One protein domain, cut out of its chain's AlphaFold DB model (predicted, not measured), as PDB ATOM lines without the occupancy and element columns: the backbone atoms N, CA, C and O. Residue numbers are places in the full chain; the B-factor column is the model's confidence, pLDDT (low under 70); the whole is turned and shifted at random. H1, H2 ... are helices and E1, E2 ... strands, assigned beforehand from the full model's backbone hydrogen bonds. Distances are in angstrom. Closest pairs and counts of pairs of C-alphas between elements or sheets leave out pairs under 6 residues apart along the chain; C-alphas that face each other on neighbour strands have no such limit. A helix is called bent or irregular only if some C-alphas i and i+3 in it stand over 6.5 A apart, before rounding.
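AT A GLANCE: This is residues 17 to 112 of the 176 residues of an uncharacterized protein of Acidobacterium capsulatum (strain ATCC 51196 / DSM 11244 / BCRC 80197 / JCM 7670 / NBRC 15755 / NCIMB 13165 / 161) (UniProt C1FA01). The model is an open, V-like shape: one long straight helix, H1, ends on a small three-stranded sheet, E1 to E3, at the corner, and an outstretched link leads from there to a helical hairpin, H2 and H3, far from H1. Residues 17 to 46 of H1 stick out as a free arm. The printed part has 96 residues, with three named helices and three named strands in the order H1 E1 E2 E3 H2 H3; the sheet runs E1 E2 E3, antiparallel, and the class is mixed, helices and strands. The whole is extended, with a radius of gyration of the C-alphas of 24.7 A, and flat, spanning 74 by 48 by 18 A.

HOW THE PARTS SIT: H1, residues 17 to 54, is on the sheet of E1, residues 56 to 58, E2, residues 61 to 68, and E3, residues 73 to 77, at a height over the sheet of 12.2 A. These are two layers, a helix on one face of a sheet, and it is residues 47 to 54 of H1 that come within 10 A of C-alphas of E2 and E3. H1 lies over E2 and E3 and runs across the strands, at 77 degrees to E2 on the local plane. The closest C-alphas of H1 and E2 are those of Val 51 and Leu 67, 5.5 A apart. The strands form a meander, each the antiparallel neighbour of the one before, with E1 and E3 as edge strands. In the hairpin of E1 and E2, N 56 and O 66 are within hydrogen-bond range at 2.8 A. E2 bends by 76 degrees at residue 64. In the hairpin of E2 and E3, N 65 and O 76 are 2.8 A apart, also within range. H2, residues 86 to 98, touches H3, residues 102 to 108, with its residues 93 to 96 alone; the closest C-alphas are those of Leu 96 and Ser 102, at 5.2 A. This helical hairpin runs opposite ways at a shallow tilt of 34.6 degrees, only just short of steep. H2 and H3 are apart from H1. Every O i to N i+4 pair is within hydrogen-bond range in H1 and H2; H3 has 1 of 3, and 3 of 4 of its O i to N i+3 pairs.

IN THESE COORDINATES: H1 begins with C-alpha 17 at (118.613, 64.187, 94.001) and is 55.0 A long. E1 measures 6.1 A, E2 15.7 A and E3 12.9 A. H2 is 18.3 A long. H3 is 10.6 A long and ends with C-alpha 108 at (160.916, 90.067, 134.314); it is only just irregular, with C-alphas 103 and 106 6.50 A apart.

THE WHOLE: The two C-alphas farthest apart are those of Glu 17 and Lys 100, 76.1 A. The printed part has no cut and no long link; the eight-residue link from E3 to H2 is short. Mean pLDDT of the printed part is 85.4, and residues 79 to 82 and 112 are under 70.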
ATOM      1  N   GLU A  17     119.664  64.271  92.979       85.12
ATOM      2  CA  GLU A  17     118.613  64.187  94.001       85.12
ATOM      3  C   GLU A  17     119.152  63.710  95.359       85.12
ATOM      4  O   GLU A  17     118.830  64.297  96.390       85.12
ATOM      5  N   GLN A  18     120.035  62.704  95.375       84.19
ATOM      6  CA  GLN A  18     120.677  62.222  96.605       84.19
ATOM      7  C   GLN A  18     121.600  63.277  97.229       84.19
ATOM      8  O   GLN A  18     121.693  63.380  98.456       84.19
ATOM      9  N   ILE A  19     122.289  64.067  96.399       85.56
ATOM     10  CA  ILE A  19     123.132  65.178  96.861       85.56
ATOM     11  C   ILE A  19     122.260  66.277  97.473       85.56
ATOM     12  O   ILE A  19     122.583  66.767  98.556       85.56
ATOM     13  N   ASP A  20     121.154  66.633  96.822       84.62
ATOM     14  CA  ASP A  20     120.222  67.650  97.308       84.62
ATOM     15  C   ASP A  20     119.537  67.213  98.609       84.62
ATOM     16  O   ASP A  20     119.464  67.995  99.559       84.62
ATOM     17  N   GLU A  21     119.117  65.951  98.718       86.75
ATOM     18  CA  GLU A  21     118.552  65.389  99.948       86.75
ATOM     19  C   GLU A  21     119.577  65.410 101.095       86.75
ATOM     20  O   GLU A  21     119.270  65.818 102.221       86.75
ATOM     21  N   LEU A  22     120.828  65.019 100.825       85.25
ATOM     22  CA  LEU A  22     121.909  65.084 101.810       85.25
ATOM     23  C   LEU A  22     122.203  66.532 102.231       85.25
ATOM     24  O   LEU A  22     122.372  66.805 103.422       85.25
ATOM     25  N   ALA A  23     122.229  67.469 101.281       87.19
ATOM     26  CA  ALA A  23     122.432  68.891 101.535       87.19
ATOM     27  C   ALA A  23     121.301  69.488 102.388       87.19
ATOM     28  O   ALA A  23     121.570  70.250 103.324       87.19
ATOM     29  N   GLN A  24     120.048  69.105 102.127       86.19
ATOM     30  CA  GLN A  24     118.890  69.506 102.925       86.19
ATOM     31  C   GLN A  24     118.969  68.955 104.351       86.19
ATOM     32  O   GLN A  24     118.858  69.733 105.305       86.19
ATOM     33  N   ARG A  25     119.247  67.653 104.518       86.44
ATOM     34  CA  ARG A  25     119.429  67.030 105.842       86.44
ATOM     35  C   ARG A  25     120.559  67.689 106.627       86.44
ATOM     36  O   ARG A  25     120.384  68.015 107.801       86.44
ATOM     37  N   TRP A  26     121.693  67.954 105.979       89.00
ATOM     38  CA  TRP A  26     122.817  68.652 106.602       89.00
ATOM     39  C   TRP A  26     122.449  70.079 107.025       89.00
ATOM     40  O   TRP A  26     122.778  70.499 108.134       89.00
ATOM     41  N   SER A  27     121.745  70.824 106.170       85.50
ATOM     42  CA  SER A  27     121.313  72.195 106.459       85.50
ATOM     43  C   SER A  27     120.355  72.247 107.652       85.50
ATOM     44  O   SER A  27     120.540  73.066 108.553       85.50
ATOM     45  N   ALA A  28     119.383  71.332 107.708       86.69
ATOM     46  CA  ALA A  28     118.470  71.198 108.838       86.69
ATOM     47  C   ALA A  28     119.227  70.870 110.136       86.69
ATOM     48  O   ALA A  28     119.097  71.592 111.124       86.69
ATOM     49  N   ALA A  29     120.100  69.856 110.116       86.81
ATOM     50  CA  ALA A  29     120.916  69.484 111.273       86.81
ATOM     51  C   ALA A  29     121.807  70.642 111.753       86.81
ATOM     52  O   ALA A  29     121.892  70.915 112.950       86.81
ATOM     53  N   LYS A  30     122.421  71.388 110.828       89.62
ATOM     54  CA  LYS A  30     123.244  72.555 111.161       89.62
ATOM     55  C   LYS A  30     122.435  73.672 111.824       89.62
ATOM     56  O   LYS A  30     122.950  74.323 112.730       89.62
ATOM     57  N   ARG A  31     121.183  73.894 111.407       87.75
ATOM     58  CA  ARG A  31     120.278  74.850 112.069       87.75
ATOM     59  C   ARG A  31     119.935  74.410 113.489       87.75
ATOM     60  O   ARG A  31     119.980  75.245 114.381       87.75
ATOM     61  N   HIS A  32     119.672  73.120 113.708       88.81
ATOM     62  CA  HIS A  32     119.440  72.586 115.054       88.81
ATOM     63  C   HIS A  32     120.659  72.756 115.962       88.81
ATOM     64  O   HIS A  32     120.508  73.230 117.083       88.81
ATOM     65  N   VAL A  33     121.864  72.439 115.473       89.00
ATOM     66  CA  VAL A  33     123.107  72.652 116.234       89.00
ATOM     67  C   VAL A  33     123.276  74.124 116.585       89.00
ATOM     68  O   VAL A  33     123.564  74.442 117.732       89.00
ATOM     69  N   LYS A  34     123.057  75.022 115.621       90.50
ATOM     70  CA  LYS A  34     123.159  76.461 115.857       90.50
ATOM     71  C   LYS A  34     122.152  76.938 116.912       90.50
ATOM     72  O   LYS A  34     122.555  77.609 117.851       90.50
ATOM     73  N   GLY A  35     120.880  76.548 116.804       87.88
ATOM     74  CA  GLY A  35     119.858  76.922 117.786       87.88
ATOM     75  C   GLY A  35     120.136  76.353 119.182       87.88
ATOM     76  O   GLY A  35     119.967  77.049 120.176       87.88
ATOM     77  N   ALA A  36     120.634  75.116 119.272       90.38
ATOM     78  CA  ALA A  36     121.042  74.521 120.542       90.38
ATOM     79  C   ALA A  36     122.267  75.223 121.153       90.38
ATOM     80  O   ALA A  36     122.331  75.381 122.367       90.38
ATOM     81  N   GLN A  37     123.221  75.667 120.328       91.00
ATOM     82  CA  GLN A  37     124.371  76.460 120.775       91.00
ATOM     83  C   GLN A  37     123.948  77.837 121.290       91.00
ATOM     84  O   GLN A  37     124.457  78.274 122.315       91.00
ATOM     85  N   GLU A  38     123.009  78.501 120.616       91.12
ATOM     86  CA  GLU A  38     122.453  79.784 121.066       91.12
ATOM     87  C   GLU A  38     121.684  79.626 122.388       91.12
ATOM     88  O   GLU A  38     121.874  80.417 123.310       91.12
ATOM     89  N   ALA A  39     120.877  78.569 122.523       91.00
ATOM     90  CA  ALA A  39     120.183  78.260 123.773       91.00
ATOM     91  C   ALA A  39     121.160  77.944 124.918       91.00
ATOM     92  O   ALA A  39     120.979  78.437 126.028       91.00
ATOM     93  N   LEU A  40     122.212  77.160 124.647       90.56
ATOM     94  CA  LEU A  40     123.262  76.875 125.623       90.56
ATOM     95  C   LEU A  40     123.962  78.163 126.066       90.56
ATOM     96  O   LEU A  40     124.088  78.376 127.264       90.56
ATOM     97  N   ALA A  41     124.348  79.030 125.127       91.06
ATOM     98  CA  ALA A  41     125.002  80.298 125.435       91.06
ATOM     99  C   ALA A  41     124.132  81.190 126.339       91.06
ATOM    100  O   ALA A  41     124.630  81.754 127.306       91.06
ATOM    101  N   SER A  42     122.820  81.252 126.085       92.94
ATOM    102  CA  SER A  42     121.889  82.000 126.940       92.94
ATOM    103  C   SER A  42     121.825  81.444 128.368       92.94
ATOM    104  O   SER A  42     121.803  82.217 129.323       92.94
ATOM    105  N   VAL A  43     121.793  80.117 128.530       92.81
ATOM    106  CA  VAL A  43     121.785  79.472 129.857       92.81
ATOM    107  C   VAL A  43     123.139  79.628 130.552       92.81
ATOM    108  O   VAL A  43     123.191  79.802 131.767       92.81
ATOM    109  N   GLU A  44     124.241  79.585 129.802       91.19
ATOM    110  CA  GLU A  44     125.584  79.844 130.323       91.19
ATOM    111  C   GLU A  44     125.706  81.272 130.858       91.19
ATOM    112  O   GLU A  44     126.208  81.452 131.965       91.19
ATOM    113  N   GLU A  45     125.211  82.278 130.134       91.94
ATOM    114  CA  GLU A  45     125.185  83.668 130.605       91.94
ATOM    115  C   GLU A  45     124.380  83.817 131.903       91.94
ATOM    116  O   GLU A  45     124.863  84.422 132.863       91.94
ATOM    117  N   GLU A  46     123.193  83.209 131.975       92.25
ATOM    118  CA  GLU A  46     122.367  83.204 133.186       92.25
ATOM    119  C   GLU A  46     123.084  82.515 134.361       92.25
ATOM    120  O   GLU A  46     123.129  83.048 135.473       92.25
ATOM    121  N   ALA A  47     123.704  81.357 134.122       90.81
ATOM    122  CA  ALA A  47     124.457  80.621 135.133       90.81
ATOM    123  C   ALA A  47     125.684  81.407 135.623       90.81
ATOM    124  O   ALA A  47     125.951  81.447 136.826       90.81
ATOM    125  N   ILE A  48     126.416  82.063 134.717       91.81
ATOM    126  CA  ILE A  48     127.547  82.936 135.053       91.81
ATOM    127  C   ILE A  48     127.073  84.079 135.946       91.81
ATOM    128  O   ILE A  48     127.694  84.332 136.980       91.81
ATOM    129  N   GLU A  49     125.974  84.747 135.588       92.50
ATOM    130  CA  GLU A  49     125.428  85.852 136.375       92.50
ATOM    131  C   GLU A  49     124.985  85.385 137.765       92.50
ATOM    132  O   GLU A  49     125.298  86.020 138.774       92.50
ATOM    133  N   MET A  50     124.345  84.219 137.844       92.06
ATOM    134  CA  MET A  50     123.916  83.624 139.106       92.06
ATOM    135  C   MET A  50     125.104  83.321 140.031       92.06
ATOM    136  O   MET A  50     125.076  83.681 141.210       92.06
ATOM    137  N   VAL A  51     126.182  82.724 139.511       92.12
ATOM    138  CA  VAL A  51     127.417  82.482 140.281       92.12
ATOM    139  C   VAL A  51     128.119  83.795 140.628       92.12
ATOM    140  O   VAL A  51     128.723  83.915 141.695       92.12
ATOM    141  N   ARG A  52     128.047  84.807 139.761       89.44
ATOM    142  CA  ARG A  52     128.643  86.120 140.013       89.44
ATOM    143  C   ARG A  52     127.971  86.817 141.195       89.44
ATOM    144  O   ARG A  52     128.690  87.289 142.076       89.44
ATOM    145  N   ILE A  53     126.637  86.852 141.223       91.50
ATOM    146  CA  ILE A  53     125.843  87.520 142.267       91.50
ATOM    147  C   ILE A  53     125.857  86.714 143.571       91.50
ATOM    148  O   ILE A  53     126.154  87.274 144.626       91.50
ATOM    149  N   TYR A  54     125.552  85.416 143.506       93.44
ATOM    150  CA  TYR A  54     125.264  84.591 144.689       93.44
ATOM    151  C   TYR A  54     126.387  83.622 145.073       93.44
ATOM    152  O   TYR A  54     126.313  82.977 146.118       93.44
ATOM    153  N   GLY A  55     127.419  83.480 144.240       88.94
ATOM    154  CA  GLY A  55     128.525  82.567 144.505       88.94
ATOM    155  C   GLY A  55     129.459  83.067 145.607       88.94
ATOM    156  O   GLY A  55     129.740  84.259 145.736       88.94
ATOM    157  N   VAL A  56     129.995  82.122 146.373       88.75
ATOM    158  CA  VAL A  56     130.943  82.360 147.465       88.75
ATOM    159  C   VAL A  56     132.367  82.140 146.960       88.75
ATOM    160  O   VAL A  56     132.625  81.227 146.173       88.75
ATOM    161  N   VAL A  57     133.305  82.978 147.403       87.12
ATOM    162  CA  VAL A  57     134.734  82.771 147.133       87.12
ATOM    163  C   VAL A  57     135.222  81.594 147.972       87.12
ATOM    164  O   VAL A  57     135.087  81.596 149.195       87.12
ATOM    165  N   VAL A  58     135.773  80.575 147.317       81.81
ATOM    166  CA  VAL A  58     136.262  79.373 148.003       81.81
ATOM    167  C   VAL A  58     137.560  79.713 148.752       81.81
ATOM    168  O   VAL A  58     138.402  80.432 148.198       81.81
ATOM    169  N   PRO A  59     137.774  79.202 149.982       79.44
ATOM    170  CA  PRO A  59     139.041  79.374 150.684       79.44
ATOM    171  C   PRO A  59     140.222  78.947 149.805       79.44
ATOM    172  O   PRO A  59     140.186  77.883 149.190       79.44
ATOM    173  N   HIS A  60     141.262  79.781 149.739       78.31
ATOM    174  CA  HIS A  60     142.461  79.570 148.911       78.31
ATOM    175  C   HIS A  60     142.258  79.638 147.383       78.31
ATOM    176  O   HIS A  60     143.190  79.339 146.638       78.31
ATOM    177  N   ALA A  61     141.091  80.078 146.895       77.12
ATOM    178  CA  ALA A  61     140.829  80.292 145.470       77.12
ATOM    179  C   ALA A  61     140.167  81.658 145.218       77.12
ATOM    180  O   ALA A  61     139.032  81.747 144.758       77.12
ATOM    181  N   GLU A  62     140.905  82.741 145.482       75.50
ATOM    182  CA  GLU A  62     140.428  84.135 145.385       75.50
ATOM    183  C   GLU A  62     139.862  84.517 144.007       75.50
ATOM    184  O   GLU A  62     139.036  85.422 143.889       75.50
ATOM    185  N   LYS A  63     140.290  83.812 142.952       80.50
ATOM    186  CA  LYS A  63     139.826  84.027 141.574       80.50
ATOM    187  C   LYS A  63     138.581  83.218 141.204       80.50
ATOM    188  O   LYS A  63     138.092  83.363 140.082       80.50
ATOM    189  N   SER A  64     138.074  82.380 142.104       85.50
ATOM    190  CA  SER A  64     136.966  81.466 141.833       85.50
ATOM    191  C   SER A  64     135.786  81.725 142.764       85.50
ATOM    192  O   SER A  64     135.928  81.781 143.985       85.50
ATOM    193  N   ARG A  65     134.594  81.839 142.178       88.44
ATOM    194  CA  ARG A  65     133.311  81.869 142.887       88.44
ATOM    195  C   ARG A  65     132.570  80.569 142.652       88.44
ATOM    196  O   ARG A  65     132.588  80.043 141.541       88.44
ATOM    197  N   ARG A  66     131.911  80.063 143.686       90.19
ATOM    198  CA  ARG A  66     131.202  78.789 143.653       90.19
ATOM    199  C   ARG A  66     129.782  78.939 144.170       90.19
ATOM    200  O   ARG A  66     129.560  79.584 145.192       90.19
ATOM    201  N   LEU A  67     128.839  78.321 143.474       92.50
ATOM    202  CA  LEU A  67     127.435  78.252 143.852       92.50
ATOM    203  C   LEU A  67     126.989  76.789 143.851       92.50
ATOM    204  O   LEU A  67     127.089  76.105 142.833       92.50
ATOM    205  N   THR A  68     126.506  76.308 144.992       91.31
ATOM    206  CA  THR A  68     126.107  74.908 145.171       91.31
ATOM    207  C   THR A  68     124.586  74.799 145.210       91.31
ATOM    208  O   THR A  68     123.929  75.432 146.033       91.31
ATOM    209  N   GLY A  69     124.027  73.993 144.310       89.44
ATOM    210  CA  GLY A  69     122.628  73.582 144.308       89.44
ATOM    211  C   GLY A  69     122.433  72.208 144.955       89.44
ATOM    212  O   GLY A  69     123.359  71.598 145.483       89.44
ATOM    213  N   ARG A  70     121.208  71.677 144.880       89.12
ATOM    214  CA  ARG A  70     120.861  70.368 145.469       89.12
ATOM    215  C   ARG A  70     121.560  69.179 144.791       89.12
ATOM    216  O   ARG A  70     121.821  68.174 145.443       89.12
ATOM    217  N   HIS A  71     121.822  69.286 143.487       88.19
ATOM    218  CA  HIS A  71     122.378  68.204 142.660       88.19
ATOM    219  C   HIS A  71     123.557  68.646 141.784       88.19
ATOM    220  O   HIS A  71     124.084  67.843 141.018       88.19
ATOM    221  N   SER A  72     123.955  69.915 141.857       83.56
ATOM    222  CA  SER A  72     124.955  70.505 140.973       83.56
ATOM    223  C   SER A  72     125.776  71.558 141.703       83.56
ATOM    224  O   SER A  72     125.325  72.166 142.671       83.56
ATOM    225  N   GLU A  73     126.990  71.779 141.219       90.06
ATOM    226  CA  GLU A  73     127.877  72.839 141.680       90.06
ATOM    227  C   GLU A  73     128.346  73.625 140.457       90.06
ATOM    228  O   GLU A  73     128.795  73.045 139.469       90.06
ATOM    229  N   LEU A  74     128.223  74.946 140.519       89.81
ATOM    230  CA  LEU A  74     128.667  75.864 139.482       89.81
ATOM    231  C   LEU A  74     129.900  76.605 139.993       89.81
ATOM    232  O   LEU A  74     129.870  77.187 141.077       89.81
ATOM    233  N   THR A  75     130.985  76.596 139.221       89.38
ATOM    234  CA  THR A  75     132.212  77.329 139.555       89.38
ATOM    235  C   THR A  75     132.558  78.288 138.426       89.38
ATOM    236  O   THR A  75     132.762  77.871 137.289       89.38
ATOM    237  N   LEU A  76     132.665  79.572 138.757       88.38
ATOM    238  CA  LEU A  76     133.138  80.623 137.870       88.38
ATOM    239  C   LEU A  76     134.569  80.982 138.263       88.38
ATOM    240  O   LEU A  76     134.798  81.496 139.357       88.38
ATOM    241  N   THR A  77     135.525  80.744 137.369       85.25
ATOM    242  CA  THR A  77     136.930  81.113 137.575       85.25
ATOM    243  C   THR A  77     137.291  82.267 136.658       85.25
ATOM    244  O   THR A  77     137.167  82.162 135.439       85.25
ATOM    245  N   LYS A  78     137.777  83.366 137.232       76.38
ATOM    246  CA  LYS A  78     138.303  84.491 136.465       76.38
ATOM    247  C   LYS A  78     139.715  84.154 135.981       76.38
ATOM    248  O   LYS A  78     140.663  84.160 136.765       76.38
ATOM    249  N   SER A  79     139.863  83.855 134.694       68.62
ATOM    250  CA  SER A  79     141.173  83.781 134.045       68.62
ATOM    251  C   SER A  79     141.526  85.154 133.477       68.62
ATOM    252  O   SER A  79     140.902  85.606 132.520       68.62
ATOM    253  N   ASP A  80     142.521  85.818 134.055       63.53
ATOM    254  CA  ASP A  80     143.107  87.002 133.431       63.53
ATOM    255  C   ASP A  80     144.085  86.522 132.348       63.53
ATOM    256  O   ASP A  80     145.052  85.817 132.647       63.53
ATOM    257  N   THR A  81     143.833  86.873 131.089       55.75
ATOM    258  CA  THR A  81     144.791  86.627 130.006       55.75
ATOM    259  C   THR A  81     145.819  87.750 130.017       55.75
ATOM    260  O   THR A  81     145.482  88.906 129.770       55.75
ATOM    261  N   ILE A  82     147.074  87.420 130.318       61.03
ATOM    262  CA  ILE A  82     148.187  88.366 130.213       61.03
ATOM    263  C   ILE A  82     148.627  88.385 128.748       61.03
ATOM    264  O   ILE A  82     149.270  87.448 128.278       61.03
ATOM    265  N   THR A  83     148.261  89.440 128.024       72.81
ATOM    266  CA  THR A  83     148.793  89.714 126.684       72.81
ATOM    267  C   THR A  83     150.055  90.556 126.839       72.81
ATOM    268  O   THR A  83     150.021  91.597 127.493       72.81
ATOM    269  N   ILE A  84     151.168  90.096 126.272       74.44
ATOM    270  CA  ILE A  84     152.432  90.834 126.263       74.44
ATOM    271  C   ILE A  84     152.487  91.645 124.967       74.44
ATOM    272  O   ILE A  84     152.242  91.106 123.892       74.44
ATOM    273  N   ASP A  85     152.770  92.939 125.086       78.38
ATOM    274  CA  ASP A  85     153.056  93.816 123.951       78.38
ATOM    275  C   ASP A  85     154.574  93.836 123.734       78.38
ATOM    276  O   ASP A  85     155.306  94.469 124.499       78.38
ATOM    277  N   ASP A  86     155.041  93.107 122.718       78.50
ATOM    278  CA  ASP A  86     156.470  92.932 122.438       78.50
ATOM    279  C   ASP A  86     157.182  94.271 122.179       78.50
ATOM    280  O   ASP A  86     158.311  94.457 122.632       78.50
ATOM    281  N   GLY A  87     156.508  95.247 121.554       78.56
ATOM    282  CA  GLY A  87     157.083  96.575 121.319       78.56
ATOM    283  C   GLY A  87     157.366  97.317 122.627       78.56
ATOM    284  O   GLY A  87     158.430  97.900 122.812       78.56
ATOM    285  N   ARG A  88     156.453  97.216 123.600       82.06
ATOM    286  CA  ARG A  88     156.641  97.816 124.935       82.06
ATOM    287  C   ARG A  88     157.678  97.080 125.773       82.06
ATOM    288  O   ARG A  88     158.318  97.691 126.629       82.06
ATOM    289  N   VAL A  89     157.840  95.777 125.555       85.38
ATOM    290  CA  VAL A  89     158.905  94.991 126.186       85.38
ATOM    291  C   VAL A  89     160.273  95.452 125.687       85.38
ATOM    292  O   VAL A  89     161.191  95.584 126.501       85.38
ATOM    293  N   GLU A  90     160.412  95.750 124.394       83.81
ATOM    294  CA  GLU A  90     161.639  96.323 123.831       83.81
ATOM    295  C   GLU A  90     161.922  97.728 124.380       83.81
ATOM    296  O   GLU A  90     163.031  97.965 124.857       83.81
ATOM    297  N   ASP A  91     160.920  98.612 124.443       86.69
ATOM    298  CA  ASP A  91     161.067  99.946 125.048       86.69
ATOM    299  C   ASP A  91     161.563  99.862 126.503       86.69
ATOM    300  O   ASP A  91     162.477 100.580 126.921       86.69
ATOM    301  N   LEU A  92     160.983  98.948 127.290       83.75
ATOM    302  CA  LEU A  92     161.380  98.709 128.677       83.75
ATOM    303  C   LEU A  92     162.801  98.144 128.771       83.75
ATOM    304  O   LEU A  92     163.555  98.534 129.664       83.75
ATOM    305  N   LYS A  93     163.183  97.245 127.858       86.75
ATOM    306  CA  LYS A  93     164.547  96.717 127.769       86.75
ATOM    307  C   LYS A  93     165.540  97.848 127.515       86.75
ATOM    308  O   LYS A  93     166.492  97.992 128.279       86.75
ATOM    309  N   SER A  94     165.275  98.690 126.519       86.56
ATOM    310  CA  SER A  94     166.111  99.846 126.193       86.56
ATOM    311  C   SER A  94     166.196 100.838 127.354       86.56
ATOM    312  O   SER A  94     167.279 101.327 127.667       86.56
ATOM    313  N   ALA A  95     165.091 101.092 128.063       87.56
ATOM    314  CA  ALA A  95     165.090 101.945 129.249       87.56
ATOM    315  C   ALA A  95     165.926 101.353 130.401       87.56
ATOM    316  O   ALA A  95     166.660 102.081 131.072       87.56
ATOM    317  N   LEU A  96     165.854 100.040 130.638       88.25
ATOM    318  CA  LEU A  96     166.660  99.360 131.656       88.25
ATOM    319  C   LEU A  96     168.150  99.351 131.295       88.25
ATOM    320  O   LEU A  96     168.986  99.570 132.173       88.25
ATOM    321  N   GLU A  97     168.486  99.154 130.022       89.19
ATOM    322  CA  GLU A  97     169.860  99.232 129.514       89.19
ATOM    323  C   GLU A  97     170.433 100.648 129.660       89.19
ATOM    324  O   GLU A  97     171.517 100.815 130.223       89.19
ATOM    325  N   ALA A  98     169.671 101.678 129.276       89.81
ATOM    326  CA  ALA A  98     170.066 103.081 129.424       89.81
ATOM    327  C   ALA A  98     170.329 103.476 130.890       89.81
ATOM    328  O   ALA A  98     171.206 104.290 131.175       89.81
ATOM    329  N   ASN A  99     169.612 102.857 131.833       91.12
ATOM    330  CA  ASN A  99     169.765 103.087 133.271       91.12
ATOM    331  C   ASN A  99     170.742 102.115 133.961       91.12
ATOM    332  O   ASN A  99     170.769 102.056 135.192       91.12
ATOM    333  N   LYS A 100     171.545 101.348 133.204       90.38
ATOM    334  CA  LYS A 100     172.507 100.354 133.728       90.38
ATOM    335  C   LYS A 100     171.868  99.312 134.661       90.38
ATOM    336  O   LYS A 100     172.479  98.859 135.624       90.38
ATOM    337  N   ARG A 101     170.614  98.950 134.388       88.75
ATOM    338  CA  ARG A 101     169.787  97.991 135.141       88.75
ATOM    339  C   ARG A 101     169.357  96.799 134.280       88.75
ATOM    340  O   ARG A 101     168.332  96.174 134.549       88.75
ATOM    341  N   SER A 102     170.156  96.462 133.268       82.62
ATOM    342  CA  SER A 102     169.939  95.338 132.346       82.62
ATOM    343  C   SER A 102     169.700  94.001 133.057       82.62
ATOM    344  O   SER A 102     168.924  93.180 132.578       82.62
ATOM    345  N   ASP A 103     170.288  93.805 134.238       88.44
ATOM    346  CA  ASP A 103     170.222  92.552 135.004       88.44
ATOM    347  C   ASP A 103     168.816  92.220 135.526       88.44
ATOM    348  O   ASP A 103     168.522  91.078 135.891       88.44
ATOM    349  N   HIS A 104     167.922  93.211 135.568       84.75
ATOM    350  CA  HIS A 104     166.532  93.010 135.959       84.75
ATOM    351  C   HIS A 104     165.684  92.430 134.823       84.75
ATOM    352  O   HIS A 104     164.709  91.734 135.098       84.75
ATOM    353  N   PHE A 105     166.051  92.661 133.560       86.69
ATOM    354  CA  PHE A 105     165.236  92.258 132.415       86.69
ATOM    355  C   PHE A 105     165.025  90.732 132.323       86.69
ATOM    356  O   PHE A 105     163.869  90.316 132.227       86.69
ATOM    357  N   PRO A 106     166.053  89.870 132.488       84.38
ATOM    358  CA  PRO A 106     165.873  88.413 132.503       84.38
ATOM    359  C   PRO A 106     165.033  87.886 133.677       84.38
ATOM    360  O   PRO A 106     164.563  86.751 133.634       84.38
ATOM    361  N   ARG A 107     164.855  88.683 134.743       84.31
ATOM    362  CA  ARG A 107     163.981  88.344 135.881       84.31
ATOM    363  C   ARG A 107     162.514  88.690 135.617       84.31
ATOM    364  O   ARG A 107     161.646  88.154 136.297       84.31
ATOM    365  N   LEU A 108     162.255  89.594 134.672       80.19
ATOM    366  CA  LEU A 108     160.916  90.067 134.314       80.19
ATOM    367  C   LEU A 108     160.366  89.333 133.089       80.19
ATOM    368  O   LEU A 108     159.201  88.945 133.079       80.19
ATOM    369  N   PHE A 109     161.206  89.112 132.077       81.50
ATOM    370  CA  PHE A 109     160.820  88.496 130.813       81.50
ATOM    371  C   PHE A 109     161.766  87.353 130.457       81.50
ATOM    372  O   PHE A 109     162.983  87.443 130.605       81.50
ATOM    373  N   THR A 110     161.199  86.263 129.948       79.81
ATOM    374  CA  THR A 110     161.953  85.157 129.351       79.81
ATOM    375  C   THR A 110     161.536  85.028 127.897       79.81
ATOM    376  O   THR A 110     160.352  84.866 127.604       79.81
ATOM    377  N   LEU A 111     162.509  85.066 126.988       75.19
ATOM    378  CA  LEU A 111     162.258  84.870 125.568       75.19
ATOM    379  C   LEU A 111     161.805  83.425 125.324       75.19
ATOM    380  O   LEU A 111     162.574  82.480 125.508       75.19
ATOM    381  N   ARG A 112     160.555  83.249 124.899       69.75
ATOM    382  CA  ARG A 112     160.049  81.977 124.378       69.75
ATOM    383  C   ARG A 112     159.770  82.133 122.893       69.75
ATOM    384  O   ARG A 112     158.691  82.557 122.500       69.75
TER     385      ARG A 112